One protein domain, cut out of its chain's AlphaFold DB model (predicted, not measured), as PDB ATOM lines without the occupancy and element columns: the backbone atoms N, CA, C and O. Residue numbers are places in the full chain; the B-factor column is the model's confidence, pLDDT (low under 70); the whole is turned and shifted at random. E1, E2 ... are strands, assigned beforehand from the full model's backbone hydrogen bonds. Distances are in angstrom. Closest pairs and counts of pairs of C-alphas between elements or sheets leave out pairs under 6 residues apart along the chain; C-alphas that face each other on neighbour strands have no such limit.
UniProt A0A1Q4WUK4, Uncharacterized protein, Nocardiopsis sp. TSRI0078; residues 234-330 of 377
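What this domain is: This is residues 234 to 330 of the 377 residues of an uncharacterized protein of Nocardiopsis sp. TSRI0078 (UniProt A0A1Q4WUK4). Two twisted four-stranded sheets, E1 to E4 and E5 to E8, lie partly face to face as a sandwich, their strands crossed at 42 degrees. The E3 to E4 and E6 to E7 turns lie at opposite ends of the longest axis. The 97 printed residues hold no named helix and eight strands, E1 to E8 in chain order; the class is all strand, and both sheets, ordered E1 E2 E3 E4 and E5 E6 E7 E8, are antiparallel. The whole is compact, with a radius of gyration of the C-alphas of 13.3 A, and spans 40 by 27 by 22 A.

How they stand to each other: E1 (238 to 243), E2 (246 to 253), E3 (258 to 265) and E4 (270 to 277) form a meander, each strand the antiparallel neighbour of the one before. N 240 and O 248 are 2.8 A apart, N 249 and O 262 2.9 A, N 261 and O 274 2.8 A. E5 (289 to 291), E6 (294 to 302), E7 (307 to 317) and E8 (325 to 328) form a second meander, with N 289 to O 296, N 297 to O 314 and N 313 to O 327 each 2.8 A. Between the sheets, the closest C-alphas of E1 and E5 are those of Leu 243 and Leu 290, 7.1 A; of E4 and E7, Leu 274 and Arg 317, 7.0 A. E2 and E7 are apart.

Where its parts are: E1 begins at C-alpha 238 (45.390, 52.972, 129.149). E2 and E6 each measure 23.4 A, E3 23.2 A, E4 20.7 A. E7, 27.0 A, bends by 73 degrees at residue 310. E8 ends at C-alpha 328 (28.285, 57.244, 107.803).

The domain as a whole: The C-alphas farthest apart, Glu 267 and Asp 305, are 40.5 A apart. The link E4 to E5 is long, with 11 residues. The printed part has no cut, and no printed residue is under 70 in pLDDT.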
ATOM      1  N   ASP A 234      49.979  56.347 135.190       75.00
ATOM      2  CA  ASP A 234      48.675  56.001 135.754       75.00
ATOM      3  C   ASP A 234      48.216  54.630 135.245       75.00
ATOM      4  O   ASP A 234      47.999  54.426 134.059       75.00
ATOM      5  N   ARG A 235      48.062  53.673 136.164       73.25
ATOM      6  CA  ARG A 235      47.657  52.297 135.840       73.25
ATOM      7  C   ARG A 235      46.147  52.129 135.689       73.25
ATOM      8  O   ARG A 235      45.704  51.044 135.319       73.25
ATOM      9  N   GLU A 236      45.357  53.145 136.037       84.94
ATOM     10  CA  GLU A 236      43.898  53.116 135.883       84.94
ATOM     11  C   GLU A 236      43.454  53.568 134.485       84.94
ATOM     12  O   GLU A 236      42.304  53.339 134.105       84.94
ATOM     13  N   ARG A 237      44.366  54.165 133.710       87.19
ATOM     14  CA  ARG A 237      44.134  54.628 132.344       87.19
ATOM     15  C   ARG A 237      45.087  53.924 131.386       87.19
ATOM     16  O   ARG A 237      46.213  53.594 131.741       87.19
ATOM     17  N   TYR A 238      44.624  53.680 130.169       86.81
ATOM     18  CA  TYR A 238      45.390  52.972 129.149       86.81
ATOM     19  C   TYR A 238      45.880  53.948 128.082       86.81
ATOM     20  O   TYR A 238      45.073  54.751 127.605       86.81
ATOM     21  N   PRO A 239      47.155  53.883 127.668       86.12
ATOM     22  CA  PRO A 239      47.635  54.667 126.543       86.12
ATOM     23  C   PRO A 239      46.916  54.278 125.257       86.12
ATOM     24  O   PRO A 239      46.743  53.097 124.949       86.12
ATOM     25  N   VAL A 240      46.499  55.291 124.508       85.62
ATOM     26  CA  VAL A 240      45.763  55.126 123.255       85.62
ATOM     27  C   VAL A 240      46.644  55.466 122.065       85.62
ATOM     28  O   VAL A 240      46.633  54.731 121.082       85.62
ATOM     29  N   GLY A 241      47.418  56.543 122.169       90.81
ATOM     30  CA  GLY A 241      48.363  56.937 121.134       90.81
ATOM     31  C   GLY A 241      48.951  58.322 121.356       90.81
ATOM     32  O   GLY A 241      48.774  58.925 122.423       90.81
ATOM     33  N   LEU A 242      49.665  58.811 120.348       93.56
ATOM     34  CA  LEU A 242      50.448  60.042 120.386       93.56
ATOM     35  C   LEU A 242      49.803  61.182 119.589       93.56
ATOM     36  O   LEU A 242      49.205  60.988 118.532       93.56
ATOM     37  N   LEU A 243      50.001  62.396 120.093       94.06
ATOM     38  CA  LEU A 243      49.761  63.665 119.410       94.06
ATOM     39  C   LEU A 243      51.075  64.465 119.385       94.06
ATOM     40  O   LEU A 243      52.070  64.071 119.992       94.06
ATOM     41  N   ASP A 244      51.100  65.586 118.671       92.50
ATOM     42  CA  ASP A 244      52.327  66.382 118.505       92.50
ATOM     43  C   ASP A 244      52.797  67.036 119.810       92.50
ATOM     44  O   ASP A 244      53.992  67.218 120.032       92.50
ATOM     45  N   ASP A 245      51.858  67.384 120.685       93.19
ATOM     46  CA  ASP A 245      52.099  68.067 121.954       93.19
ATOM     47  C   ASP A 245      51.923  67.157 123.181       93.19
ATOM     48  O   ASP A 245      52.007  67.625 124.323       93.19
ATOM     49  N   GLY A 246      51.679  65.861 122.969       94.12
ATOM     50  CA  GLY A 246      51.323  64.967 124.053       94.12
ATOM     51  C   GLY A 246      50.889  63.568 123.636       94.12
ATOM     52  O   GLY A 246      51.248  63.040 122.589       94.12
ATOM     53  N   TYR A 247      50.099  62.947 124.494       93.25
ATOM     54  CA  TYR A 247      49.570  61.606 124.311       93.25
ATOM     55  C   TYR A 247      48.124  61.548 124.803       93.25
ATOM     56  O   TYR A 247      47.650  62.443 125.507       93.25
ATOM     57  N   VAL A 248      47.402  60.505 124.409       93.44
ATOM     58  CA  VAL A 248      46.014  60.294 124.828       93.44
ATOM     59  C   VAL A 248      45.911  59.022 125.649       93.44
ATOM     60  O   VAL A 248      46.437  57.978 125.265       93.44
ATOM     61  N   GLU A 249      45.201  59.108 126.767       92.94
ATOM     62  CA  GLU A 249      44.820  57.971 127.602       92.94
ATOM     63  C   GLU A 249      43.309  57.721 127.518       92.94
ATOM     64  O   GLU A 249      42.537  58.647 127.259       92.94
ATOM     65  N   THR A 250      42.872  56.490 127.784       93.19
ATOM     66  CA  THR A 250      41.458  56.111 127.847       93.19
ATOM     67  C   THR A 250      41.135  55.234 129.049       93.19
ATOM     68  O   THR A 250      41.989  54.507 129.557       93.19
ATOM     69  N   ALA A 251      39.881  55.272 129.491       93.44
ATOM     70  CA  ALA A 251      39.336  54.370 130.493       93.44
ATOM     71  C   ALA A 251      37.837  54.184 130.248       93.44
ATOM     72  O   ALA A 251      37.116  55.146 129.979       93.44
ATOM     73  N   VAL A 252      37.372  52.940 130.356       93.62
ATOM     74  CA  VAL A 252      35.963  52.574 130.171       93.62
ATOM     75  C   VAL A 252      35.305  52.401 131.538       93.62
ATOM     76  O   VAL A 252      35.762  51.591 132.347       93.62
ATOM     77  N   ASP A 253      34.212  53.123 131.781       94.88
ATOM     78  CA  ASP A 253      33.331  52.904 132.926       94.88
ATOM     79  C   ASP A 253      32.158  52.012 132.495       94.88
ATOM     80  O   ASP A 253      31.204  52.438 131.836       94.88
ATOM     81  N   TYR A 254      32.236  50.732 132.857       91.56
ATOM     82  CA  TYR A 254      31.211  49.743 132.524       91.56
ATOM     83  C   TYR A 254      29.910  49.916 133.314       91.56
ATOM     84  O   TYR A 254      28.861  49.465 132.849       91.56
ATOM     85  N   ASP A 255      29.968  50.530 134.498       94.06
ATOM     86  CA  ASP A 255      28.787  50.743 135.332       94.06
ATOM     87  C   ASP A 255      27.944  51.898 134.773       94.06
ATOM     88  O   ASP A 255      26.710  51.817 134.750       94.06
ATOM     89  N   GLU A 256      28.605  52.945 134.274       95.00
ATOM     90  CA  GLU A 256      27.958  54.108 133.660       95.00
ATOM     91  C   GLU A 256      27.741  53.953 132.144       95.00
ATOM     92  O   GLU A 256      26.873  54.617 131.569       95.00
ATOM     93  N   GLY A 257      28.451  53.024 131.496       94.50
ATOM     94  CA  GLY A 257      28.392  52.822 130.046       94.50
ATOM     95  C   GLY A 257      29.049  53.969 129.277       94.50
ATOM     96  O   GLY A 257      28.562  54.374 128.215       94.50
ATOM     97  N   THR A 258      30.124  54.516 129.838       95.56
ATOM     98  CA  THR A 258      30.876  55.648 129.295       95.56
ATOM     99  C   THR A 258      32.332  55.266 129.060       95.56
ATOM    100  O   THR A 258      32.837  54.250 129.539       95.56
ATOM    101  N   VAL A 259      33.008  56.069 128.252       95.56
ATOM    102  CA  VAL A 259      34.446  56.019 128.032       95.56
ATOM    103  C   VAL A 259      34.985  57.439 128.127       95.56
ATOM    104  O   VAL A 259      34.435  58.372 127.529       95.56
ATOM    105  N   GLY A 260      36.038  57.593 128.920       95.38
ATOM    106  CA  GLY A 260      36.792  58.828 129.056       95.38
ATOM    107  C   GLY A 260      38.045  58.793 128.191       95.38
ATOM    108  O   GLY A 260      38.672  57.743 128.034       95.38
ATOM    109  N   TYR A 261      38.409  59.950 127.650       95.56
ATOM    110  CA  TYR A 261      39.679  60.204 126.987       95.56
ATOM    111  C   TYR A 261      40.332  61.438 127.603       95.56
ATOM    112  O   TYR A 261      39.666  62.455 127.822       95.56
ATOM    113  N   TRP A 262      41.638  61.364 127.836       95.62
ATOM    114  CA  TRP A 262      42.436  62.456 128.388       95.62
ATOM    115  C   TRP A 262      43.612  62.734 127.467       95.62
ATOM    116  O   TRP A 262      44.461  61.870 127.271       95.62
ATOM    117  N   HIS A 263      43.652  63.937 126.903       95.75
ATOM    118  CA  HIS A 263      44.808  64.456 126.183       95.75
ATOM    119  C   HIS A 263      45.757  65.076 127.202       95.75
ATOM    120  O   HIS A 263      45.429  66.059 127.870       95.75
ATOM    121  N   MET A 264      46.921  64.462 127.335       94.12
ATOM    122  CA  MET A 264      47.940  64.786 128.316       94.12
ATOM    123  C   MET A 264      49.165  65.328 127.590       94.12
ATOM    124  O   MET A 264      49.596  64.755 126.597       94.12
ATOM    125  N   SER A 265      49.771  66.395 128.096       93.62
ATOM    126  CA  SER A 265      51.116  66.789 127.667       93.62
ATOM    127  C   SER A 265      52.135  65.731 128.081       93.62
ATOM    128  O   SER A 265      51.927  65.011 129.061       93.62
ATOM    129  N   PHE A 266      53.295  65.701 127.427       90.81
ATOM    130  CA  PHE A 266      54.384  64.807 127.833       90.81
ATOM    131  C   PHE A 266      54.863  65.036 129.277       90.81
ATOM    132  O   PHE A 266      55.309  64.099 129.928       90.81
ATOM    133  N   GLU A 267      54.688  66.242 129.830       88.94
ATOM    134  CA  GLU A 267      55.007  66.543 131.234       88.94
ATOM    135  C   GLU A 267      53.967  65.994 132.236       88.94
ATOM    136  O   GLU A 267      54.208  66.017 133.446       88.94
ATOM    137  N   GLY A 268      52.830  65.472 131.760       88.56
ATOM    138  CA  GLY A 268      51.744  64.929 132.582       88.56
ATOM    139  C   GLY A 268      50.662  65.939 132.979       88.56
ATOM    140  O   GLY A 268      49.847  65.650 133.855       88.56
ATOM    141  N   GLU A 269      50.645  67.133 132.381       92.19
ATOM    142  CA  GLU A 269      49.521  68.071 132.509       92.19
ATOM    143  C   GLU A 269      48.362  67.636 131.605       92.19
ATOM    144  O   GLU A 269      48.573  67.405 130.417       92.19
ATOM    145  N   GLU A 270      47.145  67.564 132.151       94.88
ATOM    146  CA  GLU A 270      45.917  67.370 131.367       94.88
ATOM    147  C   GLU A 270      45.629  68.629 130.540       94.88
ATOM    148  O   GLU A 270      45.358  69.699 131.091       94.88
ATOM    149  N   LEU A 271      45.689  68.495 129.215       96.12
ATOM    150  CA  LEU A 271      45.435  69.567 128.252       96.12
ATOM    151  C   LEU A 271      43.954  69.632 127.872       96.12
ATOM    152  O   LEU A 271      43.381  70.719 127.733       96.12
ATOM    153  N   ALA A 272      43.326  68.468 127.722       97.25
ATOM    154  CA  ALA A 272      41.904  68.346 127.457       97.25
ATOM    155  C   ALA A 272      41.355  66.998 127.920       97.25
ATOM    156  O   ALA A 272      42.077  66.007 128.025       97.25
ATOM    157  N   CYS A 273      40.044  66.946 128.126       96.69
ATOM    158  CA  CYS A 273      39.340  65.695 128.354       96.69
ATOM    159  C   CYS A 273      38.035  65.631 127.562       96.69
ATOM    160  O   CYS A 273      37.497  66.633 127.081       96.69
ATOM    161  N   LEU A 274      37.558  64.408 127.390       95.56
ATOM    162  CA  LEU A 274      36.312  64.072 126.725       95.56
ATOM    163  C   LEU A 274      35.713  62.871 127.453       95.56
ATOM    164  O   LEU A 274      36.407  61.893 127.702       95.56
ATOM    165  N   GLU A 275      34.415  62.915 127.726       96.19
ATOM    166  CA  GLU A 275      33.650  61.760 128.186       96.19
ATOM    167  C   GLU A 275      32.474  61.551 127.238       96.19
ATOM    168  O   GLU A 275      31.793  62.498 126.843       96.19
ATOM    169  N   THR A 276      32.255  60.310 126.826       95.50
ATOM    170  CA  THR A 276      31.203  59.963 125.872       95.50
ATOM    171  C   THR A 276      30.708  58.547 126.135       95.50
ATOM    172  O   THR A 276      31.249  57.819 126.965       95.50
ATOM    173  N   ARG A 277      29.646  58.135 125.449       94.69
ATOM    174  CA  ARG A 277      29.112  56.781 125.567       94.69
ATOM    175  C   ARG A 277      30.123  55.755 125.038       94.69
ATOM    176  O   ARG A 277      30.767  55.994 124.010       94.69
ATOM    177  N   SER A 278      30.227  54.619 125.725       93.75
ATOM    178  CA  SER A 278      30.998  53.473 125.239       93.75
ATOM    179  C   SER A 278      30.271  52.762 124.095       93.75
ATOM    180  O   SER A 278      29.041  52.597 124.110       93.75
ATOM    181  N   ARG A 279      31.036  52.352 123.079       92.56
ATOM    182  CA  ARG A 279      30.546  51.539 121.962       92.56
ATOM    183  C   ARG A 279      30.496  50.060 122.372       92.56
ATOM    184  O   ARG A 279      31.184  49.648 123.312       92.56
ATOM    185  N   PRO A 280      29.700  49.221 121.689       90.25
ATOM    186  CA  PRO A 280      29.808  47.776 121.844       90.25
ATOM    187  C   PRO A 280      31.241  47.305 121.556       90.25
ATOM    188  O   PRO A 280      31.767  47.549 120.476       90.25
ATOM    189  N   GLY A 281      31.867  46.640 122.531       86.62
ATOM    190  CA  GLY A 281      33.241  46.148 122.407       86.62
ATOM    191  C   GLY A 281      34.317  47.234 122.481       86.62
ATOM    192  O   GLY A 281      35.384  47.020 121.928       86.62
ATOM    193  N   GLU A 282      34.056  48.379 123.129       90.25
ATOM    194  CA  GLU A 282      35.007  49.502 123.282       90.25
ATOM    195  C   GLU A 282      36.430  49.075 123.694       90.25
ATOM    196  O   GLU A 282      37.399  49.686 123.259       90.25
ATOM    197  N   ASP A 283      36.560  48.023 124.501       82.25
ATOM    198  CA  ASP A 283      37.828  47.454 124.969       82.25
ATOM    199  C   ASP A 283      38.553  46.581 123.933       82.25
ATOM    200  O   ASP A 283      39.769  46.405 124.012       82.25
ATOM    201  N   GLY A 284      37.810  46.016 122.980       76.50
ATOM    202  CA  GLY A 284      38.317  45.118 121.943       76.50
ATOM    203  C   GLY A 284      38.405  45.734 120.546       76.50
ATOM    204  O   GLY A 284      39.067  45.160 119.686       76.50
ATOM    205  N   ILE A 285      37.749  46.870 120.301       77.12
ATOM    206  CA  ILE A 285      37.802  47.571 119.013       77.12
ATOM    207  C   ILE A 285      38.972  48.547 118.954       77.12
ATOM    208  O   ILE A 285      39.446  49.055 119.969       77.12
ATOM    209  N   GLY A 286      39.413  48.838 117.729       73.75
ATOM    210  CA  GLY A 286      40.476  49.798 117.470       73.75
ATOM    211  C   GLY A 286      40.274  51.124 118.213       73.75
ATOM    212  O   GLY A 286      39.167  51.670 118.310       73.75
ATOM    213  N   ARG A 287      41.401  51.652 118.687       77.19
ATOM    214  CA  ARG A 287      41.566  52.868 119.496       77.19
ATOM    215  C   ARG A 287      41.031  54.159 118.850       77.19
ATOM    216  O   ARG A 287      40.919  55.184 119.518       77.19
ATOM    217  N   GLY A 288      40.647  54.094 117.577       88.00
ATOM    218  CA  GLY A 288      40.248  55.242 116.774       88.00
ATOM    219  C   GLY A 288      41.450  55.988 116.202       88.00
ATOM    220  O   GLY A 288      42.582  55.525 116.286       88.00
ATOM    221  N   LEU A 289      41.184  57.140 115.597       92.50
ATOM    222  CA  LEU A 289      42.193  58.077 115.120       92.50
ATOM    223  C   LEU A 289      42.185  59.310 116.024       92.50
ATOM    224  O   LEU A 289      41.156  59.979 116.169       92.50
ATOM    225  N   LEU A 290      43.334  59.595 116.628       94.12
ATOM    226  CA  LEU A 290      43.542  60.760 117.480       94.12
ATOM    227  C   LEU A 290      43.828  61.990 116.616       94.12
ATOM    228  O   LEU A 290      44.611  61.921 115.671       94.12
ATOM    229  N   LEU A 291      43.186  63.110 116.943       93.62
ATOM    230  CA  LEU A 291      43.356  64.399 116.280       93.62
ATOM    231  C   LEU A 291      43.578  65.499 117.321       93.62
ATOM    232  O   LEU A 291      43.120  65.400 118.464       93.62
ATOM    233  N   GLU A 292      44.185  66.607 116.898       92.69
ATOM    234  CA  GLU A 292      44.316  67.806 117.736       92.69
ATOM    235  C   GLU A 292      42.955  68.328 118.222       92.69
ATOM    236  O   GLU A 292      42.859  68.934 119.285       92.69
ATOM    237  N   GLU A 293      41.877  68.105 117.461       95.06
ATOM    238  CA  GLU A 293      40.536  68.565 117.817       95.06
ATOM    239  C   GLU A 293      39.678  67.533 118.557       95.06
ATOM    240  O   GLU A 293      38.637  67.909 119.105       95.06
ATOM    241  N   GLY A 294      40.047  66.251 118.568       95.69
ATOM    242  CA  GLY A 294      39.238  65.217 119.210       95.69
ATOM    243  C   GLY A 294      39.667  63.793 118.886       95.69
ATOM    244  O   GLY A 294      40.784  63.532 118.453       95.69
ATOM    245  N   VAL A 295      38.727  62.867 119.046       95.69
ATOM    246  CA  VAL A 295      38.902  61.453 118.703       95.69
ATOM    247  C   VAL A 295      37.881  61.065 117.641       95.69
ATOM    248  O   VAL A 295      36.680  61.309 117.802       95.69
ATOM    249  N   LEU A 296      38.350  60.446 116.557       95.44
ATOM    250  CA  LEU A 296      37.506  59.761 115.581       95.44
ATOM    251  C   LEU A 296      37.436  58.277 115.915       95.44
ATOM    252  O   LEU A 296      38.456  57.601 116.006       95.44
ATOM    253  N   ARG A 297      36.226  57.755 116.075       94.06
ATOM    254  CA  ARG A 297      35.979  56.408 116.584       94.06
ATOM    255  C   ARG A 297      35.145  55.619 115.581       94.06
ATOM    256  O   ARG A 297      34.028  56.044 115.297       94.06
ATOM    257  N   PRO A 298      35.639  54.492 115.040       92.00
ATOM    258  CA  PRO A 298      34.818  53.657 114.174       92.00
ATOM    259  C   PRO A 298      33.759  52.903 114.989       92.00
ATOM    260  O   PRO A 298      34.097  52.126 115.880       92.00
ATOM    261  N   ASP A 299      32.483  53.091 114.688       91.75
ATOM    262  CA  ASP A 299      31.384  52.317 115.262       91.75
ATOM    263  C   ASP A 299      30.855  51.341 114.210       91.75
ATOM    264  O   ASP A 299      30.300  51.741 113.192       91.75
ATOM    265  N   HIS A 300      31.110  50.052 114.420       90.44
ATOM    266  CA  HIS A 300      30.801  48.998 113.450       90.44
ATOM    267  C   HIS A 300      30.268  47.721 114.103       90.44
ATOM    268  O   HIS A 300      30.033  46.731 113.410       90.44
ATOM    269  N   LEU A 301      30.090  47.711 115.427       90.81
ATOM    270  CA  LEU A 301      29.606  46.556 116.177       90.81
ATOM    271  C   LEU A 301      28.256  46.872 116.803       90.81
ATOM    272  O   LEU A 301      28.008  47.969 117.299       90.81
ATOM    273  N   THR A 302      27.365  45.889 116.807       87.88
ATOM    274  CA  THR A 302      26.000  46.054 117.297       87.88
ATOM    275  C   THR A 302      25.605  44.931 118.245       87.88
ATOM    276  O   THR A 302      25.957  43.766 118.074       87.88
ATOM    277  N   GLY A 303      24.818  45.295 119.261       84.00
ATOM    278  CA  GLY A 303      24.254  44.338 120.208       84.00
ATOM    279  C   GLY A 303      25.275  43.712 121.174       84.00
ATOM    280  O   GLY A 303      26.445  44.080 121.189       84.00
ATOM    281  N   PRO A 304      24.814  42.790 122.039       82.56
ATOM    282  CA  PRO A 304      25.664  42.111 123.019       82.56
ATOM    283  C   PRO A 304      26.549  41.021 122.403       82.56
ATOM    284  O   PRO A 304      27.531  40.627 123.020       82.56
ATOM    285  N   ASP A 305      26.183  40.534 121.217       85.31
ATOM    286  CA  ASP A 305      26.900  39.475 120.504       85.31
ATOM    287  C   ASP A 305      28.049  40.032 119.640       85.31
ATOM    288  O   ASP A 305      28.793  39.254 119.052       85.31
ATOM    289  N   LEU A 306      28.224  41.366 119.614       88.19
ATOM    290  CA  LEU A 306      29.244  42.074 118.831       88.19
ATOM    291  C   LEU A 306      29.156  41.753 117.329       88.19
ATOM    292  O   LEU A 306      30.164  41.559 116.651       88.19
ATOM    293  N   ASP A 307      27.930  41.705 116.807       86.38
ATOM    294  CA  ASP A 307      27.679  41.487 115.385       86.38
ATOM    295  C   ASP A 307      28.102  42.721 114.579       86.38
ATOM    296  O   ASP A 307      27.808  43.855 114.975       86.38
ATOM    297  N   ARG A 308      28.715  42.515 113.405       86.00
ATOM    298  CA  ARG A 308      29.048  43.617 112.491       86.00
ATOM    299  C   ARG A 308      27.774  44.344 112.041       86.00
ATOM    300  O   ARG A 308      26.876  43.734 111.457       86.00
ATOM    301  N   GLY A 309      27.712  45.643 112.305       87.94
ATOM    302  CA  GLY A 309      26.697  46.563 111.800       87.94
ATOM    303  C   GLY A 309      27.234  47.474 110.693       87.94
ATOM    304  O   GLY A 309      28.345  47.266 110.210       87.94
ATOM    305  N   PRO A 310      26.451  48.492 110.291       88.25
ATOM    306  CA  PRO A 310      26.938  49.559 109.424       88.25
ATOM    307  C   PRO A 310      28.175  50.225 110.028       88.25
ATOM    308  O   PRO A 310      28.221  50.422 111.239       88.25
ATOM    309  N   VAL A 311      29.137  50.604 109.186       89.81
ATOM    310  CA  VAL A 311      30.312  51.356 109.638       89.81
ATOM    311  C   VAL A 311      29.992  52.849 109.677       89.81
ATOM    312  O   VAL A 311      29.885  53.516 108.642       89.81
ATOM    313  N   ASP A 312      29.869  53.367 110.890       92.44
ATOM    314  CA  ASP A 312      29.825  54.789 111.186       92.44
ATOM    315  C   ASP A 312      31.169  55.237 111.793       92.44
ATOM    316  O   ASP A 312      31.956  54.447 112.314       92.44
ATOM    317  N   VAL A 313      31.463  56.529 111.708       93.50
ATOM    318  CA  VAL A 313      32.606  57.165 112.362       93.50
ATOM    319  C   VAL A 313      32.080  58.286 113.236       93.50
ATOM    320  O   VAL A 313      31.489  59.252 112.749       93.50
ATOM    321  N   GLU A 314      32.305  58.164 114.536       95.19
ATOM    322  CA  GLU A 314      31.936  59.176 115.510       95.19
ATOM    323  C   GLU A 314      33.110  60.121 115.753       95.19
ATOM    324  O   GLU A 314      34.193  59.690 116.140       95.19
ATOM    325  N   PHE A 315      32.892  61.420 115.576       96.19
ATOM    326  CA  PHE A 315      33.836  62.452 115.974       96.19
ATOM    327  C   PHE A 315      33.418  63.062 117.306       96.19
ATOM    328  O   PHE A 315      32.414  63.779 117.392       96.19
ATOM    329  N   ALA A 316      34.208  62.797 118.340       95.25
ATOM    330  CA  ALA A 316      34.012  63.340 119.672       95.25
ATOM    331  C   ALA A 316      35.083  64.403 119.952       95.25
ATOM    332  O   ALA A 316      36.280  64.127 119.910       95.25
ATOM    333  N   ARG A 317      34.647  65.644 120.185       96.75
ATOM    334  CA  ARG A 317      35.531  66.812 120.289       96.75
ATOM    335  C   ARG A 317      36.036  67.006 121.717       96.75
ATOM    336  O   ARG A 317      35.251  66.939 122.660       96.75
ATOM    337  N   TRP A 318      37.308  67.364 121.858       97.38
ATOM    338  CA  TRP A 318      37.892  67.736 123.146       97.38
ATOM    339  C   TRP A 318      37.106  68.846 123.854       97.38
ATOM    340  O   TRP A 318      36.698  69.828 123.226       97.38
ATOM    341  N   ASN A 319      36.935  68.717 125.174       96.56
ATOM    342  CA  ASN A 319      36.269  69.694 126.042       96.56
ATOM    343  C   ASN A 319      34.847  70.084 125.583       96.56
ATOM    344  O   ASN A 319      34.380  71.193 125.861       96.56
ATOM    345  N   SER A 320      34.168  69.207 124.840       94.81
ATOM    346  CA  SER A 320      32.797  69.414 124.381       94.81
ATOM    347  C   SER A 320      31.816  68.626 125.243       94.81
ATOM    348  O   SER A 320      32.067  67.480 125.593       94.81
ATOM    349  N   GLU A 321      30.683  69.251 125.559       92.62
ATOM    350  CA  GLU A 321      29.514  68.582 126.151       92.62
ATOM    351  C   GLU A 321      28.486  68.175 125.074       92.62
ATOM    352  O   GLU A 321      27.416  67.658 125.401       92.62
ATOM    353  N   ASP A 322      28.761  68.464 123.795       94.19
ATOM    354  CA  ASP A 322      27.865  68.131 122.688       94.19
ATOM    355  C   ASP A 322      27.934  66.629 122.371       94.19
ATOM    356  O   ASP A 322      28.965  65.979 122.554       94.19
ATOM    357  N   GLU A 323      26.838  66.071 121.851       93.19
ATOM    358  CA  GLU A 323      26.846  64.692 121.349       93.19
ATOM    359  C   GLU A 323      27.868  64.545 120.200       93.19
ATOM    360  O   GLU A 323      27.960  65.446 119.353       93.19
ATOM    361  N   PRO A 324      28.610  63.419 120.129       94.94
ATOM    362  CA  PRO A 324      29.532  63.156 119.030       94.94
ATOM    363  C   PRO A 324      28.856  63.282 117.663       94.94
ATOM    364  O   PRO A 324      27.717  62.852 117.456       94.94
ATOM    365  N   LEU A 325      29.572  63.855 116.698       95.56
ATOM    366  CA  LEU A 325      29.104  63.906 115.318       95.56
ATOM    367  C   LEU A 325      29.269  62.522 114.689       95.56
ATOM    368  O   LEU A 325      30.390  62.057 114.535       95.56
ATOM    369  N   VAL A 326      28.170  61.906 114.263       94.69
ATOM    370  CA  VAL A 326      28.200  60.605 113.584       94.69
ATOM    371  C   VAL A 326      28.186  60.800 112.068       94.69
ATOM    372  O   VAL A 326      27.296  61.459 111.520       94.69
ATOM    373  N   LEU A 327      29.180  60.231 111.389       92.12
ATOM    374  CA  LEU A 327      29.322  60.225 109.936       92.12
ATOM    375  C   LEU A 327      29.209  58.793 109.423       92.12
ATOM    376  O   LEU A 327      29.933  57.921 109.881       92.12
ATOM    377  N   ASN A 328      28.350  58.555 108.438       91.31
ATOM    378  CA  ASN A 328      28.285  57.244 107.803       91.31
ATOM    379  C   ASN A 328      29.438  57.093 106.802       91.31
ATOM    380  O   ASN A 328      29.560  57.917 105.891       91.31
ATOM    381  N   ALA A 329      30.269  56.063 106.974       85.88
ATOM    382  CA  ALA A 329      31.421  55.822 106.103       85.88
ATOM    383  C   ALA A 329      31.059  55.103 104.791       85.88
ATOM    384  O   ALA A 329      31.908  55.025 103.912       85.88
ATOM    385  N   ASP A 330      29.823  54.599 104.661       81.56
ATOM    386  CA  ASP A 330      29.317  53.791 103.540       81.56
ATOM    387  C   ASP A 330      30.350  52.779 103.011       81.56
ATOM    388  O   ASP A 330      30.935  52.928 101.938       81.56
TER     389      ASP A 330